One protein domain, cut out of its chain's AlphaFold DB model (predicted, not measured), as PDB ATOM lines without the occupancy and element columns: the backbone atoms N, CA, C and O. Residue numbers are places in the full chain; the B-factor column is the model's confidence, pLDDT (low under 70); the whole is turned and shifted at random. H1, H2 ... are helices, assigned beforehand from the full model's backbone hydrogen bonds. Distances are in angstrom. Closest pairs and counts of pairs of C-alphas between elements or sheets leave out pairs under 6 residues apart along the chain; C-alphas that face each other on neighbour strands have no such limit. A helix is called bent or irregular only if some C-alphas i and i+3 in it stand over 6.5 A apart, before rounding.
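What this domain is: This is residues 2 to 89 of the 339 residues of an uncharacterized protein of Xanthomonas arboricola pv. pruni str. MAFF 311562 (UniProt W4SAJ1). One long helix, H1, makes the longest axis of the domain, and the rest sits along one side of it: H3 crosses it with residues 10 to 18 of H1 beneath, and short H2 folds back over it nearer its far end. A long stretch with no named element, residues 45 to 76, winds between H2 and H3, and the first residues of H1, 2 to 7, stick out. The printed part has 88 residues, with three named helices in the order H1, H2, H3 and no named strand; its class is all helix. It is compact, with a radius of gyration of the C-alphas of 12.9 A, yet elongated, spanning 45 by 27 by 17 A.

Where its parts are: H1, residues 2 to 32, runs 45.2 A from C-alpha 2 at (14.727, 5.365, 0.542) to C-alpha 32 at (2.041, 45.432, -16.047). H2, residues 37 to 44, measures 10.3 A. H3, residues 77 to 88, measures 15.1 A and ends with C-alpha 88 at (7.208, 19.266, 3.588). H3 is neither bent nor irregular, but only just: C-alphas 85 and 88 are 6.1 A apart.

How they stand to each other: H1 touches H3 with its residues 10 to 18 alone; the closest C-alphas, of Gly 14 and Ala 83, are 3.9 A apart. Their lines are about perpendicular, at 74 degrees. H1 touches H2 with its residues 21 to 28 alone, the closest C-alphas being those of Ala 25 and Leu 40, 6.1 A apart. These two run opposite ways at a steep tilt of 53 degrees. H2 and H3 are apart. Each O i to N i+4 pair is within hydrogen-bond range in H1 and H2, and 7 of 8 are in H3. Residues 51 to 52 pair with residues 55 to 56, antiparallel.

The domain as a whole: The C-alphas of Ala 2 and Gly 33, the two farthest apart, are 46.0 A apart. The printed part has no cut. The link from H1 to H2 is tight, with 4 residues; that from H2 to H3 is long, with 32. The mean pLDDT of the printed part is 90.5, and no printed residue is under 70.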
ATOM      1  N   ALA A   2      16.041   4.701   0.388       84.56
ATOM      2  CA  ALA A   2      14.727   5.365   0.542       84.56
ATOM      3  C   ALA A   2      14.819   6.857   0.930       84.56
ATOM      4  O   ALA A   2      14.223   7.714   0.283       84.56
ATOM      5  N   LYS A   3      15.641   7.170   1.940       87.75
ATOM      6  CA  LYS A   3      15.914   8.546   2.378       87.75
ATOM      7  C   LYS A   3      16.534   9.413   1.280       87.75
ATOM      8  O   LYS A   3      16.165  10.568   1.126       87.75
ATOM      9  N   GLU A   4      17.490   8.867   0.534       87.50
ATOM     10  CA  GLU A   4      18.191   9.596  -0.532       87.50
ATOM     11  C   GLU A   4      17.253   9.894  -1.701       87.50
ATOM     12  O   GLU A   4      17.276  11.005  -2.223       87.50
ATOM     13  N   TYR A   5      16.391   8.937  -2.057       87.81
ATOM     14  CA  TYR A   5      15.340   9.138  -3.049       87.81
ATOM     15  C   TYR A   5      14.381  10.255  -2.623       87.81
ATOM     16  O   TYR A   5      14.162  11.187  -3.390       87.81
ATOM     17  N   LEU A   6      13.885  10.223  -1.378       89.31
ATOM     18  CA  LEU A   6      13.029  11.288  -0.844       89.31
ATOM     19  C   LEU A   6      13.732  12.649  -0.839       89.31
ATOM     20  O   LEU A   6      13.131  13.649  -1.215       89.31
ATOM     21  N   ALA A   7      15.008  12.696  -0.453       90.12
ATOM     22  CA  ALA A   7      15.793  13.926  -0.478       90.12
ATOM     23  C   ALA A   7      16.015  14.455  -1.906       90.12
ATOM     24  O   ALA A   7      16.103  15.666  -2.101       90.12
ATOM     25  N   SER A   8      16.110  13.572  -2.908       89.94
ATOM     26  CA  SER A   8      16.139  13.977  -4.317       89.94
ATOM     27  C   SER A   8      14.798  14.556  -4.741       89.94
ATOM     28  O   SER A   8      14.758  15.719  -5.124       89.94
ATOM     29  N   ALA A   9      13.711  13.798  -4.559       89.56
ATOM     30  CA  ALA A   9      12.358  14.225  -4.906       89.56
ATOM     31  C   ALA A   9      12.008  15.572  -4.261       89.56
ATOM     32  O   ALA A   9      11.519  16.473  -4.930       89.56
ATOM     33  N   ARG A  10      12.358  15.760  -2.984       92.25
ATOM     34  CA  ARG A  10      12.163  17.024  -2.269       92.25
ATOM     35  C   ARG A  10      12.855  18.211  -2.940       92.25
ATOM     36  O   ARG A  10      12.266  19.284  -3.039       92.25
ATOM     37  N   ARG A  11      14.098  18.038  -3.398       93.12
ATOM     38  CA  ARG A  11      14.834  19.099  -4.108       93.12
ATOM     39  C   ARG A  11      14.274  19.347  -5.501       93.12
ATOM     40  O   ARG A  11      14.204  20.502  -5.909       93.12
ATOM     41  N   ASP A  12      13.889  18.288  -6.203       91.38
ATOM     42  CA  ASP A  12      13.355  18.380  -7.559       91.38
ATOM     43  C   ASP A  12      11.999  19.101  -7.561       91.38
ATOM     44  O   ASP A  12      11.816  20.045  -8.327       91.38
ATOM     45  N   GLU A  13      11.100  18.759  -6.633       91.38
ATOM     46  CA  GLU A  13       9.815  19.452  -6.449       91.38
ATOM     47  C   GLU A  13      10.002  20.894  -5.966       91.38
ATOM     48  O   GLU A  13       9.371  21.814  -6.485       91.38
ATOM     49  N   GLY A  14      10.923  21.133  -5.023       94.00
ATOM     50  CA  GLY A  14      11.253  22.490  -4.583       94.00
ATOM     51  C   GLY A  14      11.771  23.368  -5.727       94.00
ATOM     52  O   GLY A  14      11.410  24.539  -5.836       94.00
ATOM     53  N   LEU A  15      12.587  22.808  -6.626       95.19
ATOM     54  CA  LEU A  15      13.063  23.513  -7.813       95.19
ATOM     55  C   LEU A  15      11.937  23.744  -8.825       95.19
ATOM     56  O   LEU A  15      11.847  24.840  -9.383       95.19
ATOM     57  N   ALA A  16      11.102  22.736  -9.076       93.06
ATOM     58  CA  ALA A  16       9.979  22.836 -10.002       93.06
ATOM     59  C   ALA A  16       9.008  23.939  -9.567       93.06
ATOM     60  O   ALA A  16       8.647  24.802 -10.372       93.06
ATOM     61  N   GLU A  17       8.670  23.976  -8.281       94.25
ATOM     62  CA  GLU A  17       7.808  25.011  -7.732       94.25
ATOM     63  C   GLU A  17       8.470  26.392  -7.772       94.25
ATOM     64  O   GLU A  17       7.842  27.374  -8.166       94.25
ATOM     65  N   LEU A  18       9.764  26.492  -7.465       96.12
ATOM     66  CA  LEU A  18      10.500  27.751  -7.586       96.12
ATOM     67  C   LEU A  18      10.435  28.297  -9.023       96.12
ATOM     68  O   LEU A  18      10.226  29.495  -9.232       96.12
ATOM     69  N   MET A  19      10.567  27.426 -10.028       94.56
ATOM     70  CA  MET A  19      10.416  27.811 -11.435       94.56
ATOM     71  C   MET A  19       8.975  28.206 -11.779       94.56
ATOM     72  O   MET A  19       8.773  29.156 -12.541       94.56
ATOM     73  N   SER A  20       7.980  27.537 -11.194       94.19
ATOM     74  CA  SER A  20       6.564  27.913 -11.302       94.19
ATOM     75  C   SER A  20       6.323  29.330 -10.767       94.19
ATOM     76  O   SER A  20       5.770  30.180 -11.475       94.19
ATOM     77  N   MET A  21       6.845  29.641  -9.574       95.12
ATOM     78  CA  MET A  21       6.769  30.974  -8.972       95.12
ATOM     79  C   MET A  21       7.427  32.038  -9.864       95.12
ATOM     80  O   MET A  21       6.818  33.068 -10.168       95.12
ATOM     81  N   ASN A  22       8.634  31.762 -10.370       94.94
ATOM     82  CA  ASN A  22       9.350  32.654 -11.287       94.94
ATOM     83  C   ASN A  22       8.585  32.874 -12.608       94.94
ATOM     84  O   ASN A  22       8.590  33.974 -13.165       94.94
ATOM     85  N   SER A  23       7.873  31.858 -13.104       93.62
ATOM     86  CA  SER A  23       7.004  31.980 -14.280       93.62
ATOM     87  C   SER A  23       5.814  32.916 -14.030       93.62
ATOM     88  O   SER A  23       5.423  33.687 -14.911       93.62
ATOM     89  N   VAL A  24       5.226  32.899 -12.829       93.44
ATOM     90  CA  VAL A  24       4.186  33.870 -12.444       93.44
ATOM     91  C   VAL A  24       4.761  35.289 -12.402       93.44
ATOM     92  O   VAL A  24       4.161  36.184 -12.999       93.44
ATOM     93  N   ALA A  25       5.937  35.488 -11.798       92.38
ATOM     94  CA  ALA A  25       6.614  36.789 -11.762       92.38
ATOM     95  C   ALA A  25       6.870  37.360 -13.166       92.38
ATOM     96  O   ALA A  25       6.504  38.502 -13.451       92.38
ATOM     97  N   SER A  26       7.384  36.536 -14.084       89.94
ATOM     98  CA  SER A  26       7.598  36.923 -15.485       89.94
ATOM     99  C   SER A  26       6.298  37.341 -16.197       89.94
ATOM    100  O   SER A  26       6.269  38.338 -16.926       89.94
ATOM    101  N   ARG A  27       5.186  36.632 -15.950       88.69
ATOM    102  CA  ARG A  27       3.867  36.977 -16.512       88.69
ATOM    103  C   ARG A  27       3.311  38.285 -15.955       88.69
ATOM    104  O   ARG A  27       2.716  39.048 -16.716       88.69
ATOM    105  N   VAL A  28       3.503  38.550 -14.660       88.88
ATOM    106  CA  VAL A  28       3.133  39.836 -14.045       88.88
ATOM    107  C   VAL A  28       3.899  40.957 -14.734       88.88
ATOM    108  O   VAL A  28       3.260  41.806 -15.344       88.88
ATOM    109  N   ALA A  29       5.234  40.878 -14.768       87.12
ATOM    110  CA  ALA A  29       6.088  41.881 -15.405       87.12
ATOM    111  C   ALA A  29       5.668  42.184 -16.854       87.12
ATOM    112  O   ALA A  29       5.546  43.343 -17.242       87.12
ATOM    113  N   THR A  30       5.373  41.143 -17.638       84.88
ATOM    114  CA  THR A  30       4.942  41.288 -19.040       84.88
ATOM    115  C   THR A  30       3.584  41.989 -19.168       84.88
ATOM    116  O   THR A  30       3.349  42.710 -20.133       84.88
ATOM    117  N   THR A  31       2.677  41.785 -18.209       80.44
ATOM    118  CA  THR A  31       1.319  42.353 -18.250       80.44
ATOM    119  C   THR A  31       1.282  43.799 -17.751       80.44
ATOM    120  O   THR A  31       0.508  44.602 -18.264       80.44
ATOM    121  N   THR A  32       2.085  44.133 -16.739       75.94
ATOM    122  CA  THR A  32       2.041  45.432 -16.047       75.94
ATOM    123  C   THR A  32       3.184  46.375 -16.420       75.94
ATOM    124  O   THR A  32       3.136  47.541 -16.043       75.94
ATOM    125  N   GLY A  33       4.201  45.904 -17.145       76.81
ATOM    126  CA  GLY A  33       5.404  46.665 -17.504       76.81
ATOM    127  C   GLY A  33       6.476  46.704 -16.406       76.81
ATOM    128  O   GLY A  33       7.645  46.904 -16.709       76.81
ATOM    129  N   GLU A  34       6.094  46.449 -15.152       79.00
ATOM    130  CA  GLU A  34       6.969  46.364 -13.977       79.00
ATOM    131  C   GLU A  34       6.464  45.283 -13.011       79.00
ATOM    132  O   GLU A  34       5.286  44.916 -13.034       79.00
ATOM    133  N   VAL A  35       7.328  44.784 -12.124       78.75
ATOM    134  CA  VAL A  35       6.939  43.798 -11.106       78.75
ATOM    135  C   VAL A  35       6.313  44.510  -9.910       78.75
ATOM    136  O   VAL A  35       6.996  45.083  -9.068       78.75
ATOM    137  N   ASN A  36       4.985  44.442  -9.802       84.62
ATOM    138  CA  ASN A  36       4.286  44.852  -8.590       84.62
ATOM    139  C   ASN A  36       4.252  43.680  -7.600       84.62
ATOM    140  O   ASN A  36       3.509  42.721  -7.804       84.62
ATOM    141  N   GLN A  37       5.024  43.767  -6.513       87.00
ATOM    142  CA  GLN A  37       5.128  42.687  -5.525       87.00
ATOM    143  C   GLN A  37       3.771  42.288  -4.929       87.00
ATOM    144  O   GLN A  37       3.519  41.106  -4.721       87.00
ATOM    145  N   LYS A  38       2.859  43.240  -4.707       89.25
ATOM    146  CA  LYS A  38       1.524  42.934  -4.179       89.25
ATOM    147  C   LYS A  38       0.669  42.170  -5.194       89.25
ATOM    148  O   LYS A  38      -0.018  41.229  -4.812       89.25
ATOM    149  N   ASP A  39       0.716  42.550  -6.474       90.06
ATOM    150  CA  ASP A  39       0.001  41.806  -7.525       90.06
ATOM    151  C   ASP A  39       0.607  40.411  -7.734       90.06
ATOM    152  O   ASP A  39      -0.124  39.438  -7.905       90.06
ATOM    153  N   LEU A  40       1.935  40.291  -7.640       93.44
ATOM    154  CA  LEU A  40       2.631  39.008  -7.692       93.44
ATOM    155  C   LEU A  40       2.198  38.078  -6.553       93.44
ATOM    156  O   LEU A  40       1.771  36.958  -6.821       93.44
ATOM    157  N   LEU A  41       2.251  38.543  -5.301       94.81
ATOM    158  CA  LEU A  41       1.871  37.728  -4.146       94.81
ATOM    159  C   LEU A  41       0.400  37.308  -4.213       94.81
ATOM    160  O   LEU A  41       0.102  36.143  -3.979       94.81
ATOM    161  N   ARG A  42      -0.501  38.195  -4.654       93.69
ATOM    162  CA  ARG A  42      -1.914  37.847  -4.870       93.69
ATOM    163  C   ARG A  42      -2.116  36.742  -5.906       93.69
ATOM    164  O   ARG A  42      -3.031  35.937  -5.768       93.69
ATOM    165  N   ARG A  43      -1.305  36.711  -6.967       92.62
ATOM    166  CA  ARG A  43      -1.384  35.655  -7.990       92.62
ATOM    167  C   ARG A  43      -0.743  34.347  -7.541       92.62
ATOM    168  O   ARG A  43      -1.175  33.299  -8.004       92.62
ATOM    169  N   LEU A  44       0.270  34.416  -6.680       94.06
ATOM    170  CA  LEU A  44       0.950  33.242  -6.140       94.06
ATOM    171  C   LEU A  44       0.118  32.530  -5.068       94.06
ATOM    172  O   LEU A  44       0.022  31.310  -5.130       94.06
ATOM    173  N   ASP A  45      -0.520  33.273  -4.160       93.19
ATOM    174  CA  ASP A  45      -1.308  32.763  -3.018       93.19
ATOM    175  C   ASP A  45      -2.269  31.601  -3.376       93.19
ATOM    176  O   ASP A  45      -2.212  30.553  -2.739       93.19
ATOM    177  N   PRO A  46      -3.087  31.659  -4.452       90.12
ATOM    178  CA  PRO A  46      -3.963  30.534  -4.801       90.12
ATOM    179  C   PRO A  46      -3.257  29.348  -5.482       90.12
ATOM    180  O   PRO A  46      -3.909  28.344  -5.764       90.12
ATOM    181  N   THR A  47      -1.972  29.462  -5.821       88.00
ATOM    182  CA  THR A  47      -1.249  28.486  -6.663       88.00
ATOM    183  C   THR A  47      -0.113  27.761  -5.960       88.00
ATOM    184  O   THR A  47       0.296  26.708  -6.438       88.00
ATOM    185  N   THR A  48       0.387  28.292  -4.845       90.19
ATOM    186  CA  THR A  48       1.511  27.713  -4.108       90.19
ATOM    187  C   THR A  48       1.285  27.808  -2.608       90.19
ATOM    188  O   THR A  48       0.791  28.812  -2.115       90.19
ATOM    189  N   ALA A  49       1.716  26.789  -1.866       90.06
ATOM    190  CA  ALA A  49       1.738  26.825  -0.403       90.06
ATOM    191  C   ALA A  49       2.868  27.710   0.164       90.06
ATOM    192  O   ALA A  49       2.953  27.915   1.370       90.06
ATOM    193  N   CYS A  50       3.752  28.226  -0.694       93.81
ATOM    194  CA  CYS A  50       4.850  29.112  -0.312       93.81
ATOM    195  C   CYS A  50       4.442  30.584  -0.179       93.81
ATOM    196  O   CYS A  50       5.266  31.427   0.192       93.81
ATOM    197  N   VAL A  51       3.183  30.893  -0.490       94.06
ATOM    198  CA  VAL A  51       2.557  32.186  -0.240       94.06
ATOM    199  C   VAL A  51       1.230  31.927   0.452       94.06
ATOM    200  O   VAL A  51       0.425  31.160  -0.055       94.06
ATOM    201  N   THR A  52       1.013  32.580   1.590       91.69
ATOM    202  CA  THR A  52      -0.229  32.478   2.356       91.69
ATOM    203  C   THR A  52      -0.693  33.879   2.731       91.69
ATOM    204  O   THR A  52       0.062  34.635   3.344       91.69
ATOM    205  N   ASN A  53      -1.939  34.239   2.413       92.19
ATOM    206  CA  ASN A  53      -2.514  35.560   2.714       92.19
ATOM    207  C   ASN A  53      -1.660  36.716   2.158       92.19
ATOM    208  O   ASN A  53      -1.343  37.675   2.869       92.19
ATOM    209  N   GLU A  54      -1.260  36.602   0.892       93.06
ATOM    210  CA  GLU A  54      -0.353  37.527   0.203       93.06
ATOM    211  C   GLU A  54       1.003  37.730   0.932       93.06
ATOM    212  O   GLU A  54       1.635  38.776   0.775       93.06
ATOM    213  N   GLN A  55       1.477  36.761   1.730       94.31
ATOM    214  CA  GLN A  55       2.778  36.801   2.418       94.31
ATOM    215  C   GLN A  55       3.639  35.586   2.074       94.31
ATOM    216  O   GLN A  55       3.136  34.473   1.980       94.31
ATOM    217  N   LEU A  56       4.945  35.804   1.901       94.81
ATOM    218  CA  LEU A  56       5.908  34.730   1.656       94.81
ATOM    219  C   LEU A  56       6.130  33.904   2.926       94.81
ATOM    220  O   LEU A  56       6.307  34.466   4.009       94.81
ATOM    221  N   GLU A  57       6.198  32.584   2.769       94.75
ATOM    222  CA  GLU A  57       6.644  31.690   3.836       94.75
ATOM    223  C   GLU A  57       8.104  31.987   4.251       94.75
ATOM    224  O   GLU A  57       8.901  32.504   3.453       94.75
ATOM    225  N   PRO A  58       8.499  31.666   5.499       92.06
ATOM    226  CA  PRO A  58       9.854  31.901   5.984       92.06
ATOM    227  C   PRO A  58      10.932  31.314   5.065       92.06
ATOM    228  O   PRO A  58      10.834  30.186   4.600       92.06
ATOM    229  N   GLY A  59      11.995  32.087   4.828       92.00
ATOM    230  CA  GLY A  59      13.130  31.668   3.998       92.00
ATOM    231  C   GLY A  59      12.958  31.943   2.503       92.00
ATOM    232  O   GLY A  59      13.963  32.168   1.827       92.00
ATOM    233  N   VAL A  60      11.722  32.030   2.005       94.88
ATOM    234  CA  VAL A  60      11.437  32.376   0.608       94.88
ATOM    235  C   VAL A  60      11.750  33.854   0.380       94.88
ATOM    236  O   VAL A  60      11.272  34.735   1.097       94.88
ATOM    237  N   ARG A  61      12.593  34.145  -0.616       92.00
ATOM    238  CA  ARG A  61      13.035  35.510  -0.935       92.00
ATOM    239  C   ARG A  61      12.936  35.772  -2.427       92.00
ATOM    240  O   ARG A  61      13.421  34.977  -3.228       92.00
ATOM    241  N   LEU A  62      12.344  36.912  -2.764       92.44
ATOM    242  CA  LEU A  62      12.249  37.419  -4.126       92.44
ATOM    243  C   LEU A  62      13.204  38.607  -4.291       92.44
ATOM    244  O   LEU A  62      13.385  39.385  -3.351       92.44
ATOM    245  N   ASP A  63      13.824  38.729  -5.459       91.00
ATOM    246  CA  ASP A  63      14.614  39.896  -5.850       91.00
ATOM    247  C   ASP A  63      13.722  41.057  -6.338       91.00
ATOM    248  O   ASP A  63      12.491  41.001  -6.266       91.00
ATOM    249  N   GLU A  64      14.341  42.129  -6.839       87.31
ATOM    250  CA  GLU A  64      13.633  43.301  -7.380       87.31
ATOM    251  C   GLU A  64      12.744  42.984  -8.599       87.31
ATOM    252  O   GLU A  64      11.795  43.713  -8.878       87.31
ATOM    253  N   HIS A  65      12.999  41.866  -9.285       88.19
ATOM    254  CA  HIS A  65      12.206  41.360 -10.403       88.19
ATOM    255  C   HIS A  65      11.166  40.319  -9.952       88.19
ATOM    256  O   HIS A  65      10.532  39.665 -10.783       88.19
ATOM    257  N   GLY A  66      10.970  40.139  -8.642       90.12
ATOM    258  CA  GLY A  66      10.049  39.142  -8.103       90.12
ATOM    259  C   GLY A  66      10.520  37.703  -8.319       90.12
ATOM    260  O   GLY A  66       9.715  36.783  -8.186       90.12
ATOM    261  N   LEU A  67      11.792  37.501  -8.673       92.12
ATOM    262  CA  LEU A  67      12.368  36.196  -8.954       92.12
ATOM    263  C   LEU A  67      13.098  35.656  -7.734       92.12
ATOM    264  O   LEU A  67      13.788  36.368  -7.007       92.12
ATOM    265  N   GLN A  68      13.000  34.351  -7.555       92.94
ATOM    266  CA  GLN A  68      13.814  33.616  -6.613       92.94
ATOM    267  C   GLN A  68      14.988  32.968  -7.354       92.94
ATOM    268  O   GLN A  68      14.805  32.232  -8.326       92.94
ATOM    269  N   LEU A  69      16.214  33.263  -6.918       91.44
ATOM    270  CA  LEU A  69      17.433  32.903  -7.645       91.44
ATOM    271  C   LEU A  69      18.169  31.734  -6.986       91.44
ATOM    272  O   LEU A  69      18.546  31.790  -5.818       91.44
ATOM    273  N   THR A  70      18.467  30.709  -7.783       91.06
ATOM    274  CA  THR A  70      19.195  29.505  -7.346       91.06
ATOM    275  C   THR A  70      20.715  29.676  -7.333       91.06
ATOM    276  O   THR A  70      21.439  28.789  -6.885       91.06
ATOM    277  N   GLN A  71      21.225  30.795  -7.863       88.06
ATOM    278  CA  GLN A  71      22.663  31.041  -8.053       88.06
ATOM    279  C   GLN A  71      23.355  29.933  -8.877       88.06
ATOM    280  O   GLN A  71      24.508  29.577  -8.631       88.06
ATOM    281  N   GLY A  72      22.629  29.350  -9.837       85.94
ATOM    282  CA  GLY A  72      23.135  28.296 -10.718       85.94
ATOM    283  C   GLY A  72      23.281  26.923 -10.053       85.94
ATOM    284  O   GLY A  72      23.978  26.067 -10.593       85.94
ATOM    285  N   ARG A  73      22.668  26.696  -8.882       88.06
ATOM    286  CA  ARG A  73      22.774  25.432  -8.135       88.06
ATOM    287  C   ARG A  73      21.405  24.909  -7.714       88.06
ATOM    288  O   ARG A  73      20.631  25.623  -7.088       88.06
ATOM    289  N   ILE A  74      21.143  23.629  -7.983       84.88
ATOM    290  CA  ILE A  74      19.921  22.951  -7.513       84.88
ATOM    291  C   ILE A  74      19.928  22.865  -5.982       84.88
ATOM    292  O   ILE A  74      18.967  23.249  -5.329       84.88
ATOM    293  N   ALA A  75      21.050  22.451  -5.391       88.62
ATOM    294  CA  ALA A  75      21.260  22.558  -3.952       88.62
ATOM    295  C   ALA A  75      21.570  24.021  -3.583       88.62
ATOM    296  O   ALA A  75      22.733  24.434  -3.553       88.62
ATOM    297  N   SER A  76      20.525  24.812  -3.349       93.56
ATOM    298  CA  SER A  76      20.622  26.220  -2.955       93.56
ATOM    299  C   SER A  76      19.625  26.558  -1.840       93.56
ATOM    300  O   SER A  76      18.583  25.909  -1.749       93.56
ATOM    301  N   PRO A  77      19.895  27.592  -1.016       93.88
ATOM    302  CA  PRO A  77      18.954  28.038   0.016       93.88
ATOM    303  C   PRO A  77      17.574  28.422  -0.530       93.88
ATOM    304  O   PRO A  77      16.578  28.280   0.165       93.88
ATOM    305  N   ALA A  78      17.521  28.894  -1.778       94.31
ATOM    306  CA  ALA A  78      16.286  29.239  -2.466       94.31
ATOM    307  C   ALA A  78      15.415  28.002  -2.743       94.31
ATOM    308  O   ALA A  78      14.237  27.975  -2.405       94.31
ATOM    309  N   VAL A  79      16.011  26.945  -3.308       95.81
ATOM    310  CA  VAL A  79      15.307  25.670  -3.527       95.81
ATOM    311  C   VAL A  79      14.904  25.040  -2.196       95.81
ATOM    312  O   VAL A  79      13.801  24.523  -2.085       95.81
ATOM    313  N   GLU A  80      15.768  25.119  -1.183       95.12
ATOM    314  CA  GLU A  80      15.486  24.585   0.151       95.12
ATOM    315  C   GLU A  80      14.267  25.260   0.798       95.12
ATOM    316  O   GLU A  80      13.365  24.568   1.258       95.12
ATOM    317  N   ALA A  81      14.195  26.593   0.764       94.75
ATOM    318  CA  ALA A  81      13.061  27.330   1.317       94.75
ATOM    319  C   ALA A  81      11.738  26.983   0.617       94.75
ATOM    320  O   ALA A  81      10.716  26.813   1.277       94.75
ATOM    321  N   VAL A  82      11.755  26.836  -0.714       95.25
ATOM    322  CA  VAL A  82      10.564  26.419  -1.470       95.25
ATOM    323  C   VAL A  82      10.196  24.967  -1.176       95.25
ATOM    324  O   VAL A  82       9.020  24.655  -1.012       95.25
ATOM    325  N   ALA A  83      11.178  24.074  -1.049       94.00
ATOM    326  CA  ALA A  83      10.931  22.686  -0.678       94.00
ATOM    327  C   ALA A  83      10.260  22.569   0.704       94.00
ATOM    328  O   ALA A  83       9.349  21.761   0.868       94.00
ATOM    329  N   GLU A  84      10.631  23.402   1.680       92.06
ATOM    330  CA  GLU A  84       9.982  23.405   2.998       92.06
ATOM    331  C   GLU A  84       8.479  23.725   2.922       92.06
ATOM    332  O   GLU A  84       7.662  23.038   3.535       92.06
ATOM    333  N   CYS A  85       8.080  24.757   2.175       91.62
ATOM    334  CA  CYS A  85       6.668  25.129   2.061       91.62
ATOM    335  C   CYS A  85       5.886  24.269   1.061       91.62
ATOM    336  O   CYS A  85       4.703  24.028   1.282       91.62
ATOM    337  N   HIS A  86       6.520  23.774  -0.005       91.19
ATOM    338  CA  HIS A  86       5.849  23.010  -1.059       91.19
ATOM    339  C   HIS A  86       5.862  21.494  -0.825       91.19
ATOM    340  O   HIS A  86       4.845  20.831  -1.008       91.19
ATOM    341  N   PHE A  87       6.991  20.922  -0.410       90.50
ATOM    342  CA  PHE A  87       7.131  19.474  -0.249       90.50
ATOM    343  C   PHE A  87       6.791  19.014   1.171       90.50
ATOM    344  O   PHE A  87       6.015  18.069   1.338       90.50
ATOM    345  N   ASP A  88       7.351  19.687   2.185       87.00
ATOM    346  CA  ASP A  88       7.208  19.266   3.588       87.00
ATOM    347  C   ASP A  88       5.860  19.706   4.178       87.00
ATOM    348  O   ASP A  88       5.225  18.963   4.927       87.00
ATOM    349  N   LYS A  89       5.419  20.926   3.841       78.81
ATOM    350  CA  LYS A  89       4.182  21.537   4.359       78.81
ATOM    351  C   LYS A  89       3.077  21.695   3.316       78.81
ATOM    352  O   LYS A  89       1.966  22.081   3.682       78.81
TER     353      LYS A  89